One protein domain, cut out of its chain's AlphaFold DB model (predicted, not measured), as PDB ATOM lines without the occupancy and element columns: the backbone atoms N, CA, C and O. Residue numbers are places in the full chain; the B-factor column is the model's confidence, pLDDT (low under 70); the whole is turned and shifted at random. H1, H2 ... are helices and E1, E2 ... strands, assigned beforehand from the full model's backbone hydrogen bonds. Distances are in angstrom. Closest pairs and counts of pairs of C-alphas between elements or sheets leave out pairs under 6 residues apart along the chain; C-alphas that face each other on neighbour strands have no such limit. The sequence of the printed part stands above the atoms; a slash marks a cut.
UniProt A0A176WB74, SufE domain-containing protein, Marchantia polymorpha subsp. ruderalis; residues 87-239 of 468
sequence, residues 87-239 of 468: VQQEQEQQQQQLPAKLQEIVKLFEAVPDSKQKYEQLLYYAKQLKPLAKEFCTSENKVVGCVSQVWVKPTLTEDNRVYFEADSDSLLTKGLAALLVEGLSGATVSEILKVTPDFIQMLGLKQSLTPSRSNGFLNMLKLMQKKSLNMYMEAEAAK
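This is residues 87 to 239 of the 468 residues of the protein "SufE domain-containing protein" of Marchantia polymorpha subsp. ruderalis (UniProt A0A176WB74). The helix H4 makes the core, with a hairpin of two strands, E1 and E2, along one side of it and the long helix H7 crossing both, packed on E1 and H4. H2 and H3 pack on H4 away from the hairpin, short H5 packs on H7, and H1 lies at the rim, farthest from the middle. The 153 printed residues include seven named helices and two named strands, in the order H1 H2 H3 E1 E2 H4 H5 H6 H7, and the class is mostly helix; the sheet, E1 - E2, is antiparallel. The whole is compact, with a radius of gyration of the C-alphas of 15.2 A and spans of 48 by 36 by 24 A.

E1, residues 150 to 156, and E2, residues 161 to 168, form a hairpin, antiparallel at 162 degrees; N 153 and O 165 are 2.8 A apart, and N 163 and O 155 2.9 A, within hydrogen-bond range. The closest C-alphas of E2 and H4, residues 171 to 184, are those of Ser 168 and Lys 174, 5.0 A apart. Those of E1 and H7, residues 211 to 239, are Pro 154 and Ser 228, at 6.6 A. H4 is the hub, touching three helices. H7 touches it with residues 213 to 221 alone, at a steep tilt of 39 degrees, the same way, closest at the C-alphas of Leu 176 and Phe 217, 6.8 A. H3, residues 115 to 128, touches H4 about perpendicular, at 75 degrees, closest at C-alphas Ala 126 and Gly 175, 3.7 A. H2, residues 100 to 110, touches H4 at a steep tilt of 44 degrees, opposite ways, with C-alphas Leu 102 and Gly 183 closest at 4.0 A. H5, residues 189 to 194, touches H7, its closest C-alphas being Leu 193 and Gln 225, 5.6 A. H6, residues 199 to 202, only just touches H2, with 3 pairs of C-alphas within 8 A, the closest being Val 106 and Met 202, 6.5 A. H1, residues 87 to 96, is close to but not clearly touching H2, with the C-alphas of Gln 95 and Gln 103 closest at 6.1 A. In H1, H2, H3, H4, H5 and H7 every O i to N i+4 pair is within hydrogen-bond range; H6 is too short for one.

E1 is 20.1 A long from first to last C-alpha and E2 23.7 A. H7 is 42.7 A, H3 20.3 A, H4 19.7 A, H2 15.4 A and H1 14.7 A. H1 begins at C-alpha 87, (56.316, 21.427, 28.389), H4 at C-alpha 171, (53.720, 44.034, 2.999), and H7 ends at C-alpha 239, (35.910, 61.908, 33.970).

The C-alphas of Asp 114 and Lys 239 are the two farthest apart, 50.0 A. The printed part has no cut. The link from H3 to E1, residues 129 to 149, is long. Mean pLDDT of the printed part is 89.4; residues 87 to 96 and residue 206 are under 70.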
ATOM      1  N   VAL A  87      56.159  20.342  29.384       53.50
ATOM      2  CA  VAL A  87      56.316  21.427  28.389       53.50
ATOM      3  C   VAL A  87      54.972  21.809  27.761       53.50
ATOM      4  O   VAL A  87      54.712  22.988  27.527       53.50
ATOM      5  N   GLN A  88      54.090  20.834  27.524       54.97
ATOM      6  CA  GLN A  88      52.742  21.098  27.012       54.97
ATOM      7  C   GLN A  88      51.896  21.904  28.008       54.97
ATOM      8  O   GLN A  88      51.213  22.843  27.606       54.97
ATOM      9  N   GLN A  89      52.003  21.611  29.308       57.78
ATOM     10  CA  GLN A  89      51.270  22.346  30.343       57.78
ATOM     11  C   GLN A  89      51.725  23.809  30.485       57.78
ATOM     12  O   GLN A  89      50.892  24.683  30.720       57.78
ATOM     13  N   GLU A  90      53.015  24.107  30.311       60.16
ATOM     14  CA  GLU A  90      53.528  25.487  30.355       60.16
ATOM     15  C   GLU A  90      53.083  26.318  29.139       60.16
ATOM     16  O   GLU A  90      52.730  27.490  29.292       60.16
ATOM     17  N   GLN A  91      53.033  25.721  27.942       60.34
ATOM     18  CA  GLN A  91      52.568  26.418  26.735       60.34
ATOM     19  C   GLN A  91      51.059  26.699  26.756       60.34
ATOM     20  O   GLN A  91      50.632  27.793  26.385       60.34
ATOM     21  N   GLU A  92      50.247  25.770  27.265       62.59
ATOM     22  CA  GLU A  92      48.804  25.990  27.437       62.59
ATOM     23  C   GLU A  92      48.506  27.101  28.456       62.59
ATOM     24  O   GLU A  92      47.613  27.922  28.239       62.59
ATOM     25  N   GLN A  93      49.280  27.186  29.544       63.09
ATOM     26  CA  GLN A  93      49.140  28.257  30.538       63.09
ATOM     27  C   GLN A  93      49.543  29.634  29.989       63.09
ATOM     28  O   GLN A  93      48.915  30.637  30.330       63.09
ATOM     29  N   GLN A  94      50.546  29.697  29.109       64.81
ATOM     30  CA  GLN A  94      50.944  30.940  28.439       64.81
ATOM     31  C   GLN A  94      49.902  31.411  27.418       64.81
ATOM     32  O   GLN A  94      49.629  32.610  27.336       64.81
ATOM     33  N   GLN A  95      49.261  30.495  26.686       66.31
ATOM     34  CA  GLN A  95      48.170  30.852  25.776       66.31
ATOM     35  C   GLN A  95      46.956  31.415  26.528       66.31
ATOM     36  O   GLN A  95      46.365  32.388  26.066       66.31
ATOM     37  N   GLN A  96      46.621  30.893  27.712       68.38
ATOM     38  CA  GLN A  96      45.473  31.365  28.506       68.38
ATOM     39  C   GLN A  96      45.572  32.835  28.953       68.38
ATOM     40  O   GLN A  96      44.549  33.446  29.256       68.38
ATOM     41  N   GLN A  97      46.773  33.420  28.985       79.88
ATOM     42  CA  GLN A  97      46.989  34.813  29.397       79.88
ATOM     43  C   GLN A  97      46.802  35.835  28.265       79.88
ATOM     44  O   GLN A  97      46.807  37.040  28.522       79.88
ATOM     45  N   LEU A  98      46.629  35.382  27.021       86.25
ATOM     46  CA  LEU A  98      46.446  36.254  25.862       86.25
ATOM     47  C   LEU A  98      44.963  36.621  25.664       86.25
ATOM     48  O   LEU A  98      44.087  35.837  26.024       86.25
ATOM     49  N   PRO A  99      44.646  37.766  25.036       91.38
ATOM     50  CA  PRO A  99      43.288  38.070  24.588       91.38
ATOM     51  C   PRO A  99      42.715  36.969  23.685       91.38
ATOM     52  O   PRO A  99      43.442  36.388  22.879       91.38
ATOM     53  N   ALA A 100      41.405  36.711  23.775       90.94
ATOM     54  CA  ALA A 100      40.744  35.595  23.084       90.94
ATOM     55  C   ALA A 100      41.020  35.553  21.568       90.94
ATOM     56  O   ALA A 100      41.347  34.498  21.028       90.94
ATOM     57  N   LYS A 101      40.975  36.711  20.896       93.19
ATOM     58  CA  LYS A 101      41.305  36.819  19.467       93.19
ATOM     59  C   LYS A 101      42.756  36.453  19.168       93.19
ATOM     60  O   LYS A 101      43.040  35.754  18.201       93.19
ATOM     61  N   LEU A 102      43.687  36.902  20.007       92.06
ATOM     62  CA  LEU A 102      45.099  36.587  19.833       92.06
ATOM     63  C   LEU A 102      45.367  35.089  20.047       92.06
ATOM     64  O   LEU A 102      46.149  34.508  19.300       92.06
ATOM     65  N   GLN A 103      44.680  34.446  20.997       92.00
ATOM     66  CA  GLN A 103      44.740  32.987  21.173       92.00
ATOM     67  C   GLN A 103      44.252  32.238  19.930       92.00
ATOM     68  O   GLN A 103      44.864  31.254  19.521       92.00
ATOM     69  N   GLU A 104      43.154  32.693  19.326       92.44
ATOM     70  CA  GLU A 104      42.615  32.108  18.097       92.44
ATOM     71  C   GLU A 104      43.613  32.225  16.941       92.44
ATOM     72  O   GLU A 104      43.911  31.230  16.285       92.44
ATOM     73  N   ILE A 105      44.210  33.404  16.754       92.69
ATOM     74  CA  ILE A 105      45.260  33.619  15.751       92.69
ATOM     75  C   ILE A 105      46.437  32.668  15.990       92.69
ATOM     76  O   ILE A 105      46.896  32.023  15.050       92.69
ATOM     77  N   VAL A 106      46.913  32.536  17.232       91.38
ATOM     78  CA  VAL A 106      48.016  31.617  17.558       91.38
ATOM     79  C   VAL A 106      47.665  30.181  17.164       91.38
ATOM     80  O   VAL A 106      48.440  29.555  16.442       91.38
ATOM     81  N   LYS A 107      46.468  29.698  17.511       91.19
ATOM     82  CA  LYS A 107      45.994  28.356  17.128       91.19
ATOM     83  C   LYS A 107      45.932  28.163  15.612       91.19
ATOM     84  O   LYS A 107      46.315  27.107  15.114       91.19
ATOM     85  N   LEU A 108      45.483  29.177  14.869       91.50
ATOM     86  CA  LEU A 108      45.429  29.126  13.405       91.50
ATOM     87  C   LEU A 108      46.826  29.005  12.783       91.50
ATOM     88  O   LEU A 108      46.998  28.257  11.827       91.50
ATOM     89  N   PHE A 109      47.825  29.707  13.321       91.50
ATOM     90  CA  PHE A 109      49.213  29.608  12.851       91.50
ATOM     91  C   PHE A 109      49.901  28.308  13.291       91.50
ATOM     92  O   PHE A 109      50.752  27.787  12.568       91.50
ATOM     93  N   GLU A 110      49.555  27.768  14.460       89.31
ATOM     94  CA  GLU A 110      50.053  26.474  14.945       89.31
ATOM     95  C   GLU A 110      49.515  25.303  14.115       89.31
ATOM     96  O   GLU A 110      50.246  24.342  13.875       89.31
ATOM     97  N   ALA A 111      48.282  25.406  13.608       90.75
ATOM     98  CA  ALA A 111      47.667  24.393  12.751       90.75
ATOM     99  C   ALA A 111      48.350  24.244  11.379       90.75
ATOM    100  O   ALA A 111      48.190  23.215  10.721       90.75
ATOM    101  N   VAL A 112      49.117  25.246  10.938       90.06
ATOM    102  CA  VAL A 112      49.851  25.212   9.668       90.06
ATOM    103  C   VAL A 112      51.248  24.620   9.906       90.06
ATOM    104  O   VAL A 112      52.059  25.242  10.588       90.06
ATOM    105  N   PRO A 113      51.597  23.443   9.357       84.38
ATOM    106  CA  PRO A 113      52.900  22.824   9.614       84.38
ATOM    107  C   PRO A 113      54.040  23.450   8.795       84.38
ATOM    108  O   PRO A 113      55.184  23.467   9.243       84.38
ATOM    109  N   ASP A 114      53.743  23.962   7.599       88.06
ATOM    110  CA  ASP A 114      54.743  24.457   6.651       88.06
ATOM    111  C   ASP A 114      55.051  25.951   6.850       88.06
ATOM    112  O   ASP A 114      54.166  26.807   6.785       88.06
ATOM    113  N   SER A 115      56.332  26.284   7.033       86.88
ATOM    114  CA  SER A 115      56.810  27.661   7.222       86.88
ATOM    115  C   SER A 115      56.478  28.572   6.040       86.88
ATOM    116  O   SER A 115      56.220  29.763   6.234       86.88
ATOM    117  N   LYS A 116      56.451  28.038   4.811       86.81
ATOM    118  CA  LYS A 116      56.063  28.821   3.629       86.81
ATOM    119  C   LYS A 116      54.587  29.218   3.694       86.81
ATOM    120  O   LYS A 116      54.262  30.382   3.476       86.81
ATOM    121  N   GLN A 117      53.709  28.290   4.068       90.19
ATOM    122  CA  GLN A 117      52.279  28.565   4.230       90.19
ATOM    123  C   GLN A 117      52.006  29.556   5.367       90.19
ATOM    124  O   GLN A 117      51.182  30.451   5.203       90.19
ATOM    125  N   LYS A 118      52.749  29.489   6.483       90.81
ATOM    126  CA  LYS A 118      52.663  30.509   7.548       90.81
ATOM    127  C   LYS A 118      53.001  31.906   7.037       90.81
ATOM    128  O   LYS A 118      52.359  32.887   7.405       90.81
ATOM    129  N   TYR A 119      54.014  32.002   6.179       90.06
ATOM    130  CA  TYR A 119      54.383  33.262   5.548       90.06
ATOM    131  C   TYR A 119      53.285  33.767   4.600       90.06
ATOM    132  O   TYR A 119      52.925  34.942   4.650       90.06
ATOM    133  N   GLU A 120      52.700  32.896   3.777       91.19
ATOM    134  CA  GLU A 120      51.574  33.247   2.901       91.19
ATOM    135  C   GLU A 120      50.345  33.705   3.698       91.19
ATOM    136  O   GLU A 120      49.739  34.725   3.364       91.19
ATOM    137  N   GLN A 121      50.028  33.022   4.799       93.12
ATOM    138  CA  GLN A 121      48.974  33.415   5.731       93.12
ATOM    139  C   GLN A 121      49.250  34.799   6.333       93.12
ATOM    140  O   GLN A 121      48.363  35.648   6.371       93.12
ATOM    141  N   LEU A 122      50.488  35.087   6.734       92.56
ATOM    142  CA  LEU A 122      50.875  36.413   7.221       92.56
ATOM    143  C   LEU A 122      50.664  37.509   6.163       92.56
ATOM    144  O   LEU A 122      50.158  38.590   6.472       92.56
ATOM    145  N   LEU A 123      51.008  37.234   4.902       92.88
ATOM    146  CA  LEU A 123      50.743  38.156   3.795       92.88
ATOM    147  C   LEU A 123      49.245  38.304   3.501       92.88
ATOM    148  O   LEU A 123      48.819  39.366   3.043       92.88
ATOM    149  N   TYR A 124      48.438  37.278   3.761       95.38
ATOM    150  CA  TYR A 124      46.985  37.369   3.666       95.38
ATOM    151  C   TYR A 124      46.428  38.376   4.682       95.38
ATOM    152  O   TYR A 124      45.714  39.294   4.279       95.38
ATOM    153  N   TYR A 125      46.837  38.303   5.954       95.69
ATOM    154  CA  TYR A 125      46.465  39.311   6.961       95.69
ATOM    155  C   TYR A 125      46.869  40.730   6.538       95.69
ATOM    156  O   TYR A 125      46.092  41.668   6.698       95.69
ATOM    157  N   ALA A 126      48.044  40.890   5.919       96.44
ATOM    158  CA  ALA A 126      48.497  42.185   5.410       96.44
ATOM    159  C   ALA A 126      47.540  42.796   4.374       96.44
ATOM    160  O   ALA A 126      47.352  44.012   4.347       96.44
ATOM    161  N   LYS A 127      46.959  41.958   3.506       96.31
ATOM    162  CA  LYS A 127      46.025  42.381   2.452       96.31
ATOM    163  C   LYS A 127      44.635  42.699   2.997       96.31
ATOM    164  O   LYS A 127      43.973  43.570   2.447       96.31
ATOM    165  N   GLN A 128      44.210  42.001   4.050       95.69
ATOM    166  CA  GLN A 128      42.909  42.222   4.689       95.69
ATOM    167  C   GLN A 128      42.907  43.415   5.650       95.69
ATOM    168  O   GLN A 128      41.843  43.923   5.999       95.69
ATOM    169  N   LEU A 129      44.084  43.884   6.077       95.62
ATOM    170  CA  LEU A 129      44.189  45.039   6.956       95.62
ATOM    171  C   LEU A 129      43.646  46.296   6.267       95.62
ATOM    172  O   LEU A 129      44.197  46.761   5.262       95.62
ATOM    173  N   LYS A 130      42.590  46.870   6.852       94.12
ATOM    174  CA  LYS A 130      42.007  48.136   6.407       94.12
ATOM    175  C   LYS A 130      43.092  49.228   6.397       94.12
ATOM    176  O   LYS A 130      43.736  49.427   7.428       94.12
ATOM    177  N   PRO A 131      43.304  49.938   5.272       91.69
ATOM    178  CA  PRO A 131      44.295  51.006   5.208       91.69
ATOM    179  C   PRO A 131      44.001  52.118   6.217       91.69
ATOM    180  O   PRO A 131      42.863  52.583   6.319       91.69
ATOM    181  N   LEU A 132      45.039  52.565   6.924       95.19
ATOM    182  CA  LEU A 132      44.971  53.746   7.779       95.19
ATOM    183  C   LEU A 132      44.842  55.000   6.902       95.19
ATOM    184  O   LEU A 132      45.543  55.139   5.896       95.19
ATOM    185  N   ALA A 133      43.959  55.929   7.271       95.19
ATOM    186  CA  ALA A 133      43.859  57.196   6.551       95.19
ATOM    187  C   ALA A 133      45.173  57.987   6.682       95.19
ATOM    188  O   ALA A 133      45.760  58.059   7.761       95.19
ATOM    189  N   LYS A 134      45.629  58.600   5.579       93.88
ATOM    190  CA  LYS A 134      46.946  59.265   5.502       93.88
ATOM    191  C   LYS A 134      47.130  60.389   6.525       93.88
ATOM    192  O   LYS A 134      48.253  60.648   6.939       93.88
ATOM    193  N   GLU A 135      46.039  61.018   6.954       94.94
ATOM    194  CA  GLU A 135      46.021  62.030   8.017       94.94
ATOM    195  C   GLU A 135      46.509  61.503   9.372       94.94
ATOM    196  O   GLU A 135      47.044  62.263  10.171       94.94
ATOM    197  N   PHE A 136      46.394  60.195   9.617       94.75
ATOM    198  CA  PHE A 136      46.875  59.557  10.840       94.75
ATOM    199  C   PHE A 136      48.292  58.989  10.707       94.75
ATOM    200  O   PHE A 136      48.829  58.485  11.696       94.75
ATOM    201  N   CYS A 137      48.934  59.098   9.539       93.62
ATOM    202  CA  CYS A 137      50.333  58.711   9.327       93.62
ATOM    203  C   CYS A 137      51.309  59.796   9.827       93.62
ATOM    204  O   CYS A 137      52.233  60.203   9.121       93.62
ATOM    205  N   THR A 138      51.099  60.281  11.050       95.62
ATOM    206  CA  THR A 138      51.888  61.343  11.691       95.62
ATOM    207  C   THR A 138      53.113  60.790  12.422       95.62
ATOM    208  O   THR A 138      53.209  59.585  12.677       95.62
ATOM    209  N   SER A 139      54.055  61.664  12.795       93.50
ATOM    210  CA  SER A 139      55.200  61.312  13.651       93.50
ATOM    211  C   SER A 139      54.747  60.702  14.984       93.50
ATOM    212  O   SER A 139      55.347  59.739  15.457       93.50
ATOM    213  N   GLU A 140      53.623  61.169  15.531       93.94
ATOM    214  CA  GLU A 140      53.043  60.672  16.780       93.94
ATOM    215  C   GLU A 140      52.581  59.207  16.705       93.94
ATOM    216  O   GLU A 140      52.706  58.453  17.675       93.94
ATOM    217  N   ASN A 141      52.025  58.775  15.571       95.81
ATOM    218  CA  ASN A 141      51.562  57.397  15.373       95.81
ATOM    219  C   ASN A 141      52.654  56.467  14.839       95.81
ATOM    220  O   ASN A 141      52.422  55.266  14.710       95.81
ATOM    221  N   LYS A 142      53.842  56.995  14.536       96.50
ATOM    222  CA  LYS A 142      54.927  56.246  13.910       96.50
ATOM    223  C   LYS A 142      55.637  55.328  14.905       96.50
ATOM    224  O   LYS A 142      56.032  55.730  15.998       96.50
ATOM    225  N   VAL A 143      55.879  54.091  14.490       95.75
ATOM    226  CA  VAL A 143      56.678  53.123  15.248       95.75
ATOM    227  C   VAL A 143      58.158  53.380  14.987       95.75
ATOM    228  O   VAL A 143      58.655  53.228  13.870       95.75
ATOM    229  N   VAL A 144      58.881  53.750  16.039       91.56
ATOM    230  CA  VAL A 144      60.323  54.010  15.972       91.56
ATOM    231  C   VAL A 144      61.109  52.693  16.015       91.56
ATOM    232  O   VAL A 144      60.696  51.720  16.647       91.56
ATOM    233  N   GLY A 145      62.255  52.642  15.327       85.56
ATOM    234  CA  GLY A 145      63.164  51.488  15.361       85.56
ATOM    235  C   GLY A 145      62.766  50.315  14.458       85.56
ATOM    236  O   GLY A 145      63.318  49.225  14.594       85.56
ATOM    237  N   CYS A 146      61.823  50.516  13.536       86.56
ATOM    238  CA  CYS A 146      61.532  49.580  12.451       86.56
ATOM    239  C   CYS A 146      62.320  49.967  11.189       86.56
ATOM    240  O   CYS A 146      62.483  51.148  10.901       86.56
ATOM    241  N   VAL A 147      62.785  48.979  10.411       85.25
ATOM    242  CA  VAL A 147      63.387  49.243   9.083       85.25
ATOM    243  C   VAL A 147      62.342  49.756   8.094       85.25
ATOM    244  O   VAL A 147      62.634  50.607   7.267       85.25
ATOM    245  N   SER A 148      61.126  49.229   8.197       91.62
ATOM    246  CA  SER A 148      59.964  49.702   7.451       91.62
ATOM    247  C   SER A 148      59.211  50.753   8.239       91.62
ATOM    248  O   SER A 148      59.157  50.671   9.468       91.62
ATOM    249  N   GLN A 149      58.603  51.704   7.542       94.94
ATOM    250  CA  GLN A 149      57.726  52.672   8.179       94.94
ATOM    251  C   GLN A 149      56.419  51.982   8.575       94.94
ATOM    252  O   GLN A 149      55.826  51.243   7.785       94.94
ATOM    253  N   VAL A 150      56.006  52.185   9.824       97.00
ATOM    254  CA  VAL A 150      54.772  51.634  10.387       97.00
ATOM    255  C   VAL A 150      54.102  52.716  11.209       97.00
ATOM    256  O   VAL A 150      54.777  53.406  11.977       97.00
ATOM    257  N   TRP A 151      52.786  52.823  11.090       98.06
ATOM    258  CA  TRP A 151      51.965  53.692  11.920       98.06
ATOM    259  C   TRP A 151      50.876  52.886  12.600       98.06
ATOM    260  O   TRP A 151      50.316  51.971  11.998       98.06
ATOM    261  N   VAL A 152      50.584  53.230  13.850       97.69
ATOM    262  CA  VAL A 152      49.532  52.601  14.644       97.69
ATOM    263  C   VAL A 152      48.739  53.669  15.380       97.69
ATOM    264  O   VAL A 152      49.299  54.481  16.120       97.69
ATOM    265  N   LYS A 153      47.422  53.623  15.208       96.94
ATOM    266  CA  LYS A 153      46.460  54.523  15.827       96.94
ATOM    267  C   LYS A 153      45.489  53.710  16.693       96.94
ATOM    268  O   LYS A 153      44.713  52.925  16.148       96.94
ATOM    269  N   PRO A 154      45.514  53.876  18.021       97.25
ATOM    270  CA  PRO A 154      44.479  53.351  18.896       97.25
ATOM    271  C   PRO A 154      43.252  54.264  18.938       97.25
ATOM    272  O   PRO A 154      43.329  55.467  18.704       97.25
ATOM    273  N   THR A 155      42.105  53.682  19.256       96.31
ATOM    274  CA  THR A 155      40.851  54.372  19.561       96.31
ATOM    275  C   THR A 155      40.236  53.708  20.787       96.31
ATOM    276  O   THR A 155      40.032  52.493  20.793       96.31
ATOM    277  N   LEU A 156      39.974  54.489  21.834       95.94
ATOM    278  CA  LEU A 156      39.368  54.009  23.074       95.94
ATOM    279  C   LEU A 156      37.846  54.178  23.001       95.94
ATOM    280  O   LEU A 156      37.353  55.244  22.643       95.94
ATOM    281  N   THR A 157      37.113  53.120  23.334       95.25
ATOM    282  CA  THR A 157      35.644  53.125  23.443       95.25
ATOM    283  C   THR A 157      35.221  53.430  24.880       95.25
ATOM    284  O   THR A 157      36.000  53.210  25.807       95.25
ATOM    285  N   GLU A 158      33.977  53.869  25.080       89.81
ATOM    286  CA  GLU A 158      33.384  54.145  26.401       89.81
ATOM    287  C   GLU A 158      33.503  52.958  27.380       89.81
ATOM    288  O   GLU A 158      33.746  53.158  28.568       89.81
ATOM    289  N   ASP A 159      33.459  51.722  26.867       89.12
ATOM    290  CA  ASP A 159      33.622  50.476  27.634       89.12
ATOM    291  C   ASP A 159      35.083  50.149  28.022       89.12
ATOM    292  O   ASP A 159      35.402  49.005  28.358       89.12
ATOM    293  N   ASN A 160      36.009  51.110  27.929       89.81
ATOM    294  CA  ASN A 160      37.450  50.932  28.171       89.81
ATOM    295  C   ASN A 160      38.120  49.861  27.280       89.81
ATOM    296  O   ASN A 160      39.125  49.244  27.656       89.81
ATOM    297  N   ARG A 161      37.572  49.647  26.079       95.19
ATOM    298  CA  ARG A 161      38.117  48.748  25.050       95.19
ATOM    299  C   ARG A 161      38.864  49.536  23.987       95.19
ATOM    300  O   ARG A 161      38.400  50.597  23.569       95.19
ATOM    301  N   VAL A 162      39.995  49.006  23.535       96.81
ATOM    302  CA  VAL A 162      40.852  49.664  22.540       96.81
ATOM    303  C   VAL A 162      40.713  48.973  21.191       96.81
ATOM    304  O   VAL A 162      40.813  47.752  21.098       96.81
ATOM    305  N   TYR A 163      40.517  49.756  20.138       97.12
ATOM    306  CA  TYR A 163      40.584  49.316  18.748       97.12
ATOM    307  C   TYR A 163      41.802  49.929  18.080       97.12
ATOM    308  O   TYR A 163      42.146  51.075  18.362       97.12
ATOM    309  N   PHE A 164      42.454  49.180  17.199       97.56
ATOM    310  CA  PHE A 164      43.652  49.645  16.515       97.56
ATOM    311  C   PHE A 164      43.438  49.718  15.009       97.56
ATOM    312  O   PHE A 164      42.822  48.850  14.402       97.56
ATOM    313  N   GLU A 165      44.022  50.740  14.402       97.56
ATOM    314  CA  GLU A 165      44.230  50.848  12.964       97.56
ATOM    315  C   GLU A 165      45.739  50.956  12.722       97.56
ATOM    316  O   GLU A 165      46.457  51.583  13.509       97.56
ATOM    317  N   ALA A 166      46.248  50.337  11.659       97.69
ATOM    318  CA  ALA A 166      47.671  50.386  11.346       97.69
ATOM    319  C   ALA A 166      47.927  50.336   9.842       97.69
ATOM    320  O   ALA A 166      47.121  49.807   9.078       97.69
ATOM    321  N   ASP A 167      49.079  50.851   9.424       97.56
ATOM    322  CA  ASP A 167      49.568  50.688   8.056       97.56
ATOM    323  C   ASP A 167      51.098  50.640   8.011       97.56
ATOM    324  O   ASP A 167      51.781  51.068   8.946       97.56
ATOM    325  N   SER A 168      51.645  50.086   6.928       96.25
ATOM    326  CA  SER A 168      53.088  50.008   6.698       96.25
ATOM    327  C   SER A 168      53.435  49.999   5.212       96.25
ATOM    328  O   SER A 168      52.708  49.438   4.394       96.25
ATOM    329  N   ASP A 169      54.598  50.563   4.885       94.50
ATOM    330  CA  ASP A 169      55.183  50.574   3.537       94.50
ATOM    331  C   ASP A 169      55.596  49.180   3.019       94.50
ATOM    332  O   ASP A 169      55.746  48.969   1.816       94.50
ATOM    333  N   SER A 170      55.773  48.206   3.913       93.69
ATOM    334  CA  SER A 170      56.226  46.858   3.588       93.69
ATOM    335  C   SER A 170      55.143  45.840   3.885       93.69
ATOM    336  O   SER A 170      54.711  45.705   5.027       93.69
ATOM    337  N   LEU A 171      54.788  45.030   2.884       93.25
ATOM    338  CA  LEU A 171      53.720  44.034   2.999       93.25
ATOM    339  C   LEU A 171      53.934  43.044   4.156       93.25
ATOM    340  O   LEU A 171      52.994  42.718   4.872       93.25
ATOM    341  N   LEU A 172      55.175  42.606   4.390       91.00
ATOM    342  CA  LEU A 172      55.478  41.696   5.497       91.00
ATOM    343  C   LEU A 172      55.281  42.366   6.864       91.00
ATOM    344  O   LEU A 172      54.720  41.774   7.782       91.00
ATOM    345  N   THR A 173      55.737  43.611   6.993       92.69
ATOM    346  CA  THR A 173      55.595  44.382   8.237       92.69
ATOM    347  C   THR A 173      54.140  44.758   8.478       92.69
ATOM    348  O   THR A 173      53.673  44.697   9.610       92.69
ATOM    349  N   LYS A 174      53.398  45.046   7.406       95.88
ATOM    350  CA  LYS A 174      51.951  45.235   7.425       95.88
ATOM    351  C   LYS A 174      51.224  43.978   7.897       95.88
ATOM    352  O   LYS A 174      50.316  44.090   8.706       95.88
ATOM    353  N   GLY A 175      51.650  42.789   7.467       95.31
ATOM    354  CA  GLY A 175      51.103  41.520   7.961       95.31
ATOM    355  C   GLY A 175      51.331  41.331   9.455       95.31
ATOM    356  O   GLY A 175      50.413  40.992  10.192       95.31
ATOM    357  N   LEU A 176      52.541  41.630   9.927       93.88
ATOM    358  CA  LEU A 176      52.874  41.604  11.351       93.88
ATOM    359  C   LEU A 176      52.046  42.607  12.174       93.88
ATOM    360  O   LEU A 176      51.550  42.257  13.243       93.88
ATOM    361  N   ALA A 177      51.863  43.827  11.666       95.81
ATOM    362  CA  ALA A 177      50.987  44.824  12.276       95.81
ATOM    363  C   ALA A 177      49.524  44.352  12.287       95.81
ATOM    364  O   ALA A 177      48.843  44.508  13.296       95.81
ATOM    365  N   ALA A 178      49.060  43.717  11.207       96.62
ATOM    366  CA  ALA A 178      47.707  43.184  11.095       96.62
ATOM    367  C   ALA A 178      47.406  42.117  12.157       96.62
ATOM    368  O   ALA A 178      46.317  42.126  12.722       96.62
ATOM    369  N   LEU A 179      48.372  41.248  12.487       94.75
ATOM    370  CA  LEU A 179      48.210  40.272  13.572       94.75
ATOM    371  C   LEU A 179      47.985  40.946  14.927       94.75
ATOM    372  O   LEU A 179      47.127  40.518  15.696       94.75
ATOM    373  N   LEU A 180      48.747  42.005  15.215       95.69
ATOM    374  CA  LEU A 180      48.587  42.767  16.451       95.69
ATOM    375  C   LEU A 180      47.259  43.525  16.472       95.69
ATOM    376  O   LEU A 180      46.575  43.526  17.491       95.69
ATOM    377  N   VAL A 181      46.875  44.137  15.350       97.12
ATOM    378  CA  VAL A 181      45.596  44.840  15.219       97.12
ATOM    379  C   VAL A 181      44.431  43.884  15.452       97.12
ATOM    380  O   VAL A 181      43.596  44.165  16.309       97.12
ATOM    381  N   GLU A 182      44.384  42.748  14.758       95.69
ATOM    382  CA  GLU A 182      43.283  41.788  14.898       95.69
ATOM    383  C   GLU A 182      43.273  41.144  16.289       95.69
ATOM    384  O   GLU A 182      42.218  41.004  16.903       95.69
ATOM    385  N   GLY A 183      44.447  40.801  16.827       94.88
ATOM    386  CA  GLY A 183      44.565  40.115  18.111       94.88
ATOM    387  C   GLY A 183      44.289  40.989  19.337       94.88
ATOM    388  O   GLY A 183      43.811  40.471  20.346       94.88
ATOM    389  N   LEU A 184      44.587  42.291  19.273       96.38
ATOM    390  CA  LEU A 184      44.444  43.216  20.408       96.38
ATOM    391  C   LEU A 184      43.189  44.093  20.328       96.38
ATOM    392  O   LEU A 184      42.758  44.618  21.354       96.38
ATOM    393  N   SER A 185      42.590  44.269  19.146       96.75
ATOM    394  CA  SER A 185      41.388  45.099  19.010       96.75
ATOM    395  C   SER A 185      40.190  44.493  19.743       96.75
ATOM    396  O   SER A 185      39.856  43.321  19.572       96.75
ATOM    397  N   GLY A 186      39.517  45.321  20.540       95.38
ATOM    398  CA  GLY A 186      38.406  44.934  21.409       95.38
ATOM    399  C   GLY A 186      38.837  44.463  22.803       95.38
ATOM    400  O   GLY A 186      37.973  44.256  23.660       95.38
ATOM    401  N   ALA A 187      40.141  44.329  23.065       95.81
ATOM    402  CA  ALA A 187      40.659  44.036  24.398       95.81
ATOM    403  C   ALA A 187      40.652  45.286  25.290       95.81
ATOM    404  O   ALA A 187      40.699  46.429  24.823       95.81
ATOM    405  N   THR A 188      40.586  45.064  26.598       95.50
ATOM    406  CA  THR A 188      40.752  46.124  27.597       95.50
ATOM    407  C   THR A 188      42.215  46.536  27.708       95.50
ATOM    408  O   THR A 188      43.133  45.763  27.425       95.50
ATOM    409  N   VAL A 189      42.456  47.752  28.193       94.69
ATOM    410  CA  VAL A 189      43.816  48.282  28.392       94.69
ATOM    411  C   VAL A 189      44.635  47.364  29.308       94.69
ATOM    412  O   VAL A 189      45.795  47.072  29.025       94.69
ATOM    413  N   SER A 190      44.021  46.827  30.367       92.75
ATOM    414  CA  SER A 190      44.682  45.892  31.284       92.75
ATOM    415  C   SER A 190      45.056  44.561  30.633       92.75
ATOM    416  O   SER A 190      46.081  43.988  30.993       92.75
ATOM    417  N   GLU A 191      44.254  44.048  29.700       94.31
ATOM    418  CA  GLU A 191      44.589  42.833  28.945       94.31
ATOM    419  C   GLU A 191      45.748  43.098  27.983       94.31
ATOM    420  O   GLU A 191      46.705  42.329  27.960       94.31
ATOM    421  N   ILE A 192      45.720  44.223  27.264       94.88
ATOM    422  CA  ILE A 192      46.765  44.614  26.303       94.88
ATOM    423  C   ILE A 192      48.133  44.751  26.987       94.88
ATOM    424  O   ILE A 192      49.147  44.300  26.452       94.88
ATOM    425  N   LEU A 193      48.177  45.328  28.191       93.12
ATOM    426  CA  LEU A 193      49.414  45.496  28.967       93.12
ATOM    427  C   LEU A 193      49.980  44.180  29.524       93.12
ATOM    428  O   LEU A 193      51.174  44.104  29.809       93.12
ATOM    429  N   LYS A 194      49.149  43.144  29.681       92.50
ATOM    430  CA  LYS A 194      49.593  41.819  30.144       92.50
ATOM    431  C   LYS A 194      50.219  40.984  29.033       92.50
ATOM    432  O   LYS A 194      50.935  40.035  29.339       92.50
ATOM    433  N   VAL A 195      49.965  41.325  27.769       91.56
ATOM    434  CA  VAL A 195      50.508  40.590  26.623       91.56
ATOM    435  C   VAL A 195      52.032  40.687  26.614       91.56
ATOM    436  O   VAL A 195      52.606  41.760  26.415       91.56
ATOM    437  N   THR A 196      52.692  39.548  26.809       87.75
ATOM    438  CA  THR A 196      54.144  39.417  26.665       87.75
ATOM    439  C   THR A 196      54.502  39.146  25.204       87.75
ATOM    440  O   THR A 196      53.690  38.609  24.460       87.75
ATOM    441  N   PRO A 197      55.715  39.482  24.742       82.50
ATOM    442  CA  PRO A 197      56.117  39.238  23.356       82.50
ATOM    443  C   PRO A 197      56.366  37.759  23.007       82.50
ATOM    444  O   PRO A 197      56.643  37.437  21.852       82.50
ATOM    445  N   ASP A 198      56.277  36.845  23.973       81.81
ATOM    446  CA  ASP A 198      56.646  35.439  23.783       81.81
ATOM    447  C   ASP A 198      55.717  34.689  22.819       81.81
ATOM    448  O   ASP A 198      56.135  33.716  22.187       81.81
ATOM    449  N   PHE A 199      54.495  35.182  22.585       82.88
ATOM    450  CA  PHE A 199      53.580  34.564  21.617       82.88
ATOM    451  C   PHE A 199      54.095  34.594  20.174       82.88
ATOM    452  O   PHE A 199      53.661  33.788  19.353       82.88
ATOM    453  N   ILE A 200      55.077  35.442  19.852       80.81
ATOM    454  CA  ILE A 200      55.750  35.425  18.541       80.81
ATOM    455  C   ILE A 200      56.406  34.065  18.286       80.81
ATOM    456  O   ILE A 200      56.453  33.591  17.149       80.81
ATOM    457  N   GLN A 201      56.928  33.435  19.342       77.38
ATOM    458  CA  GLN A 201      57.528  32.109  19.241       77.38
ATOM    459  C   GLN A 201      56.459  31.062  18.919       77.38
ATOM    460  O   GLN A 201      56.698  30.199  18.076       77.38
ATOM    461  N   MET A 202      55.280  31.201  19.532       77.56
ATOM    462  CA  MET A 202      54.130  30.310  19.350       77.56
ATOM    463  C   MET A 202      53.556  30.388  17.930       77.56
ATOM    464  O   MET A 202      53.259  29.363  17.327       77.56
ATOM    465  N   LEU A 203      53.550  31.576  17.310       83.38
ATOM    466  CA  LEU A 203      53.180  31.733  15.893       83.38
ATOM    467  C   LEU A 203      54.073  30.909  14.938       83.38
ATOM    468  O   LEU A 203      53.726  30.697  13.777       83.38
ATOM    469  N   GLY A 204      55.246  30.446  15.389       80.19
ATOM    470  CA  GLY A 204      56.166  29.641  14.585       80.19
ATOM    471  C   GLY A 204      56.827  30.417  13.442       80.19
ATOM    472  O   GLY A 204      57.369  29.815  12.521       80.19
ATOM    473  N   LEU A 205      56.808  31.753  13.499       77.31
ATOM    474  CA  LEU A 205      57.353  32.641  12.464       77.31
ATOM    475  C   LEU A 205      58.859  32.916  12.620       77.31
ATOM    476  O   LEU A 205      59.464  33.559  11.762       77.31
ATOM    477  N   LYS A 206      59.492  32.423  13.695       69.75
ATOM    478  CA  LYS A 206      60.907  32.683  14.027       69.75
ATOM    479  C   LYS A 206      61.884  32.362  12.893       69.75
ATOM    480  O   LYS A 206      62.838  33.101  12.700       69.75
ATOM    481  N   GLN A 207      61.656  31.278  12.154       70.06
ATOM    482  CA  GLN A 207      62.554  30.849  11.073       70.06
ATOM    483  C   GLN A 207      62.443  31.737   9.824       70.06
ATOM    484  O   GLN A 207      63.378  31.815   9.032       70.06
ATOM    485  N   SER A 208      61.307  32.414   9.652       70.00
ATOM    486  CA  SER A 208      60.990  33.223   8.471       70.00
ATOM    487  C   SER A 208      61.229  34.718   8.689       70.00
ATOM    488  O   SER A 208      61.314  35.478   7.723       70.00
ATOM    489  N   LEU A 209      61.329  35.163   9.944       77.31
ATOM    490  CA  LEU A 209      61.550  36.563  10.295       77.31
ATOM    491  C   LEU A 209      63.030  36.834  10.563       77.31
ATOM    492  O   LEU A 209      63.670  36.191  11.389       77.31
ATOM    493  N   THR A 210      63.574  37.849   9.892       80.94
ATOM    494  CA  THR A 210      64.922  38.337  10.196       80.94
ATOM    495  C   THR A 210      64.948  39.040  11.563       80.94
ATOM    496  O   THR A 210      63.926  39.601  11.972       80.94
ATOM    497  N   PRO A 211      66.109  39.118  12.245       82.19
ATOM    498  CA  PRO A 211      66.224  39.777  13.554       82.19
ATOM    499  C   PRO A 211      65.714  41.229  13.575       82.19
ATOM    500  O   PRO A 211      65.168  41.714  14.559       82.19
ATOM    501  N   SER A 212      65.850  41.939  12.454       84.12
ATOM    502  CA  SER A 212      65.322  43.297  12.320       84.12
ATOM    503  C   SER A 212      63.788  43.339  12.359       84.12
ATOM    504  O   SER A 212      63.211  44.238  12.971       84.12
ATOM    505  N   ARG A 213      63.114  42.358  11.744       86.12
ATOM    506  CA  ARG A 213      61.648  42.282  11.712       86.12
ATOM    507  C   ARG A 213      61.075  41.860  13.060       86.12
ATOM    508  O   ARG A 213      60.064  42.427  13.465       86.12
ATOM    509  N   SER A 214      61.734  40.947  13.777       84.75
ATOM    510  CA  SER A 214      61.333  40.604  15.147       84.75
ATOM    511  C   SER A 214      61.453  41.806  16.081       84.75
ATOM    512  O   SER A 214      60.524  42.081  16.830       84.75
ATOM    513  N   ASN A 215      62.532  42.588  15.979       87.81
ATOM    514  CA  ASN A 215      62.687  43.806  16.780       87.81
ATOM    515  C   ASN A 215      61.623  44.856  16.437       87.81
ATOM    516  O   ASN A 215      61.031  45.451  17.336       87.81
ATOM    517  N   GLY A 216      61.332  45.037  15.145       90.06
ATOM    518  CA  GLY A 216      60.254  45.919  14.706       90.06
ATOM    519  C   GLY A 216      58.899  45.515  15.291       90.06
ATOM    520  O   GLY A 216      58.162  46.363  15.786       90.06
ATOM    521  N   PHE A 217      58.605  44.215  15.336       91.00
ATOM    522  CA  PHE A 217      57.393  43.696  15.967       91.00
ATOM    523  C   PHE A 217      57.285  44.030  17.456       91.00
ATOM    524  O   PHE A 217      56.234  44.481  17.911       91.00
ATOM    525  N   LEU A 218      58.373  43.874  18.211       91.69
ATOM    526  CA  LEU A 218      58.400  44.245  19.628       91.69
ATOM    527  C   LEU A 218      58.114  45.736  19.823       91.69
ATOM    528  O   LEU A 218      57.378  46.110  20.735       91.69
ATOM    529  N   ASN A 219      58.661  46.586  18.953       94.69
ATOM    530  CA  ASN A 219      58.422  48.026  19.008       94.69
ATOM    531  C   ASN A 219      56.962  48.376  18.689       94.69
ATOM    532  O   ASN A 219      56.405  49.257  19.343       94.69
ATOM    533  N   MET A 220      56.326  47.664  17.749       95.81
ATOM    534  CA  MET A 220      54.893  47.815  17.463       95.81
ATOM    535  C   MET A 220      54.044  47.507  18.702       95.81
ATOM    536  O   MET A 220      53.239  48.342  19.112       95.81
ATOM    537  N   LEU A 221      54.275  46.356  19.346       95.56
ATOM    538  CA  LEU A 221      53.549  45.957  20.557       95.56
ATOM    539  C   LEU A 221      53.752  46.961  21.703       95.56
ATOM    540  O   LEU A 221      52.783  47.391  22.327       95.56
ATOM    541  N   LYS A 222      54.994  47.395  21.943       95.44
ATOM    542  CA  LYS A 222      55.315  48.394  22.976       95.44
ATOM    543  C   LYS A 222      54.622  49.733  22.717       95.44
ATOM    544  O   LYS A 222      54.106  50.340  23.655       95.44
ATOM    545  N   LEU A 223      54.591  50.199  21.465       96.69
ATOM    546  CA  LEU A 223      53.894  51.438  21.113       96.69
ATOM    547  C   LEU A 223      52.386  51.307  21.349       96.69
ATOM    548  O   LEU A 223      51.787  52.208  21.933       96.69
ATOM    549  N   MET A 224      51.785  50.183  20.945       97.06
ATOM    550  CA  MET A 224      50.367  49.891  21.174       97.06
ATOM    551  C   MET A 224      50.020  49.898  22.662       97.06
ATOM    552  O   MET A 224      49.063  50.559  23.064       97.06
ATOM    553  N   GLN A 225      50.827  49.231  23.488       96.31
ATOM    554  CA  GLN A 225      50.682  49.212  24.946       96.31
ATOM    555  C   GLN A 225      50.781  50.616  25.547       96.31
ATOM    556  O   GLN A 225      49.891  51.039  26.286       96.31
ATOM    557  N   LYS A 226      51.822  51.370  25.174       96.31
ATOM    558  CA  LYS A 226      52.041  52.740  25.648       96.31
ATOM    559  C   LYS A 226      50.875  53.660  25.288       96.31
ATOM    560  O   LYS A 226      50.363  54.357  26.157       96.31
ATOM    561  N   LYS A 227      50.439  53.666  24.026       96.38
ATOM    562  CA  LYS A 227      49.339  54.535  23.590       96.38
ATOM    563  C   LYS A 227      48.006  54.136  24.227       96.38
ATOM    564  O   LYS A 227      47.250  55.016  24.615       96.38
ATOM    565  N   SER A 228      47.749  52.838  24.400       96.31
ATOM    566  CA  SER A 228      46.548  52.356  25.100       96.31
ATOM    567  C   SER A 228      46.486  52.870  26.536       96.31
ATOM    568  O   SER A 228      45.439  53.326  26.986       96.31
ATOM    569  N   LEU A 229      47.620  52.829  27.242       94.44
ATOM    570  CA  LEU A 229      47.726  53.354  28.599       94.44
ATOM    571  C   LEU A 229      47.517  54.872  28.638       94.44
ATOM    572  O   LEU A 229      46.767  55.353  29.480       94.44
ATOM    573  N   ASN A 230      48.140  55.617  27.722       94.56
ATOM    574  CA  ASN A 230      47.989  57.072  27.664       94.56
ATOM    575  C   ASN A 230      46.528  57.483  27.437       94.56
ATOM    576  O   ASN A 230      45.993  58.253  28.229       94.56
ATOM    577  N   MET A 231      45.857  56.899  26.438       93.06
ATOM    578  CA  MET A 231      44.446  57.195  26.156       93.06
ATOM    579  C   MET A 231      43.533  56.862  27.338       93.06
ATOM    580  O   MET A 231      42.576  57.581  27.608       93.06
ATOM    581  N   TYR A 232      43.826  55.775  28.057       93.12
ATOM    582  CA  TYR A 232      43.088  55.412  29.263       93.12
ATOM    583  C   TYR A 232      43.239  56.467  30.361       93.12
ATOM    584  O   TYR A 232      42.248  56.901  30.941       93.12
ATOM    585  N   MET A 233      44.469  56.913  30.624       91.81
ATOM    586  CA  MET A 233      44.739  57.929  31.646       91.81
ATOM    587  C   MET A 233      44.110  59.279  31.290       91.81
ATOM    588  O   MET A 233      43.556  59.943  32.162       91.81
ATOM    589  N   GLU A 234      44.145  59.666  30.014       91.12
ATOM    590  CA  GLU A 234      43.488  60.876  29.508       91.12
ATOM    591  C   GLU A 234      41.962  60.808  29.682       91.12
ATOM    592  O   GLU A 234      41.350  61.768  30.157       91.12
ATOM    593  N   ALA A 235      41.345  59.662  29.375       90.19
ATOM    594  CA  ALA A 235      39.909  59.455  29.553       90.19
ATOM    595  C   ALA A 235      39.486  59.464  31.034       90.19
ATOM    596  O   ALA A 235      38.458  60.049  31.380       90.19
ATOM    597  N   GLU A 236      40.272  58.857  31.925       87.31
ATOM    598  CA  GLU A 236      39.997  58.862  33.368       87.31
ATOM    599  C   GLU A 236      40.180  60.261  33.981       87.31
ATOM    600  O   GLU A 236      39.356  60.695  34.792       87.31
ATOM    601  N   ALA A 237      41.191  61.021  33.544       87.12
ATOM    602  CA  ALA A 237      41.376  62.414  33.952       87.12
ATOM    603  C   ALA A 237      40.204  63.306  33.504       87.12
ATOM    604  O   ALA A 237      39.740  64.150  34.276       87.12
ATOM    605  N   ALA A 238      39.674  63.086  32.295       84.31
ATOM    606  CA  ALA A 238      38.503  63.803  31.792       84.31
ATOM    607  C   ALA A 238      37.233  63.517  32.617       84.31
ATOM    608  O   ALA A 238      36.464  64.438  32.896       84.31
ATOM    609  N   LYS A 239      37.031  62.272  33.078       81.25
ATOM    610  CA  LYS A 239      35.910  61.908  33.970       81.25
ATOM    611  C   LYS A 239      36.040  62.554  35.353       81.25
ATOM    612  O   LYS A 239      35.047  63.039  35.894       81.25
TER     613      LYS A 239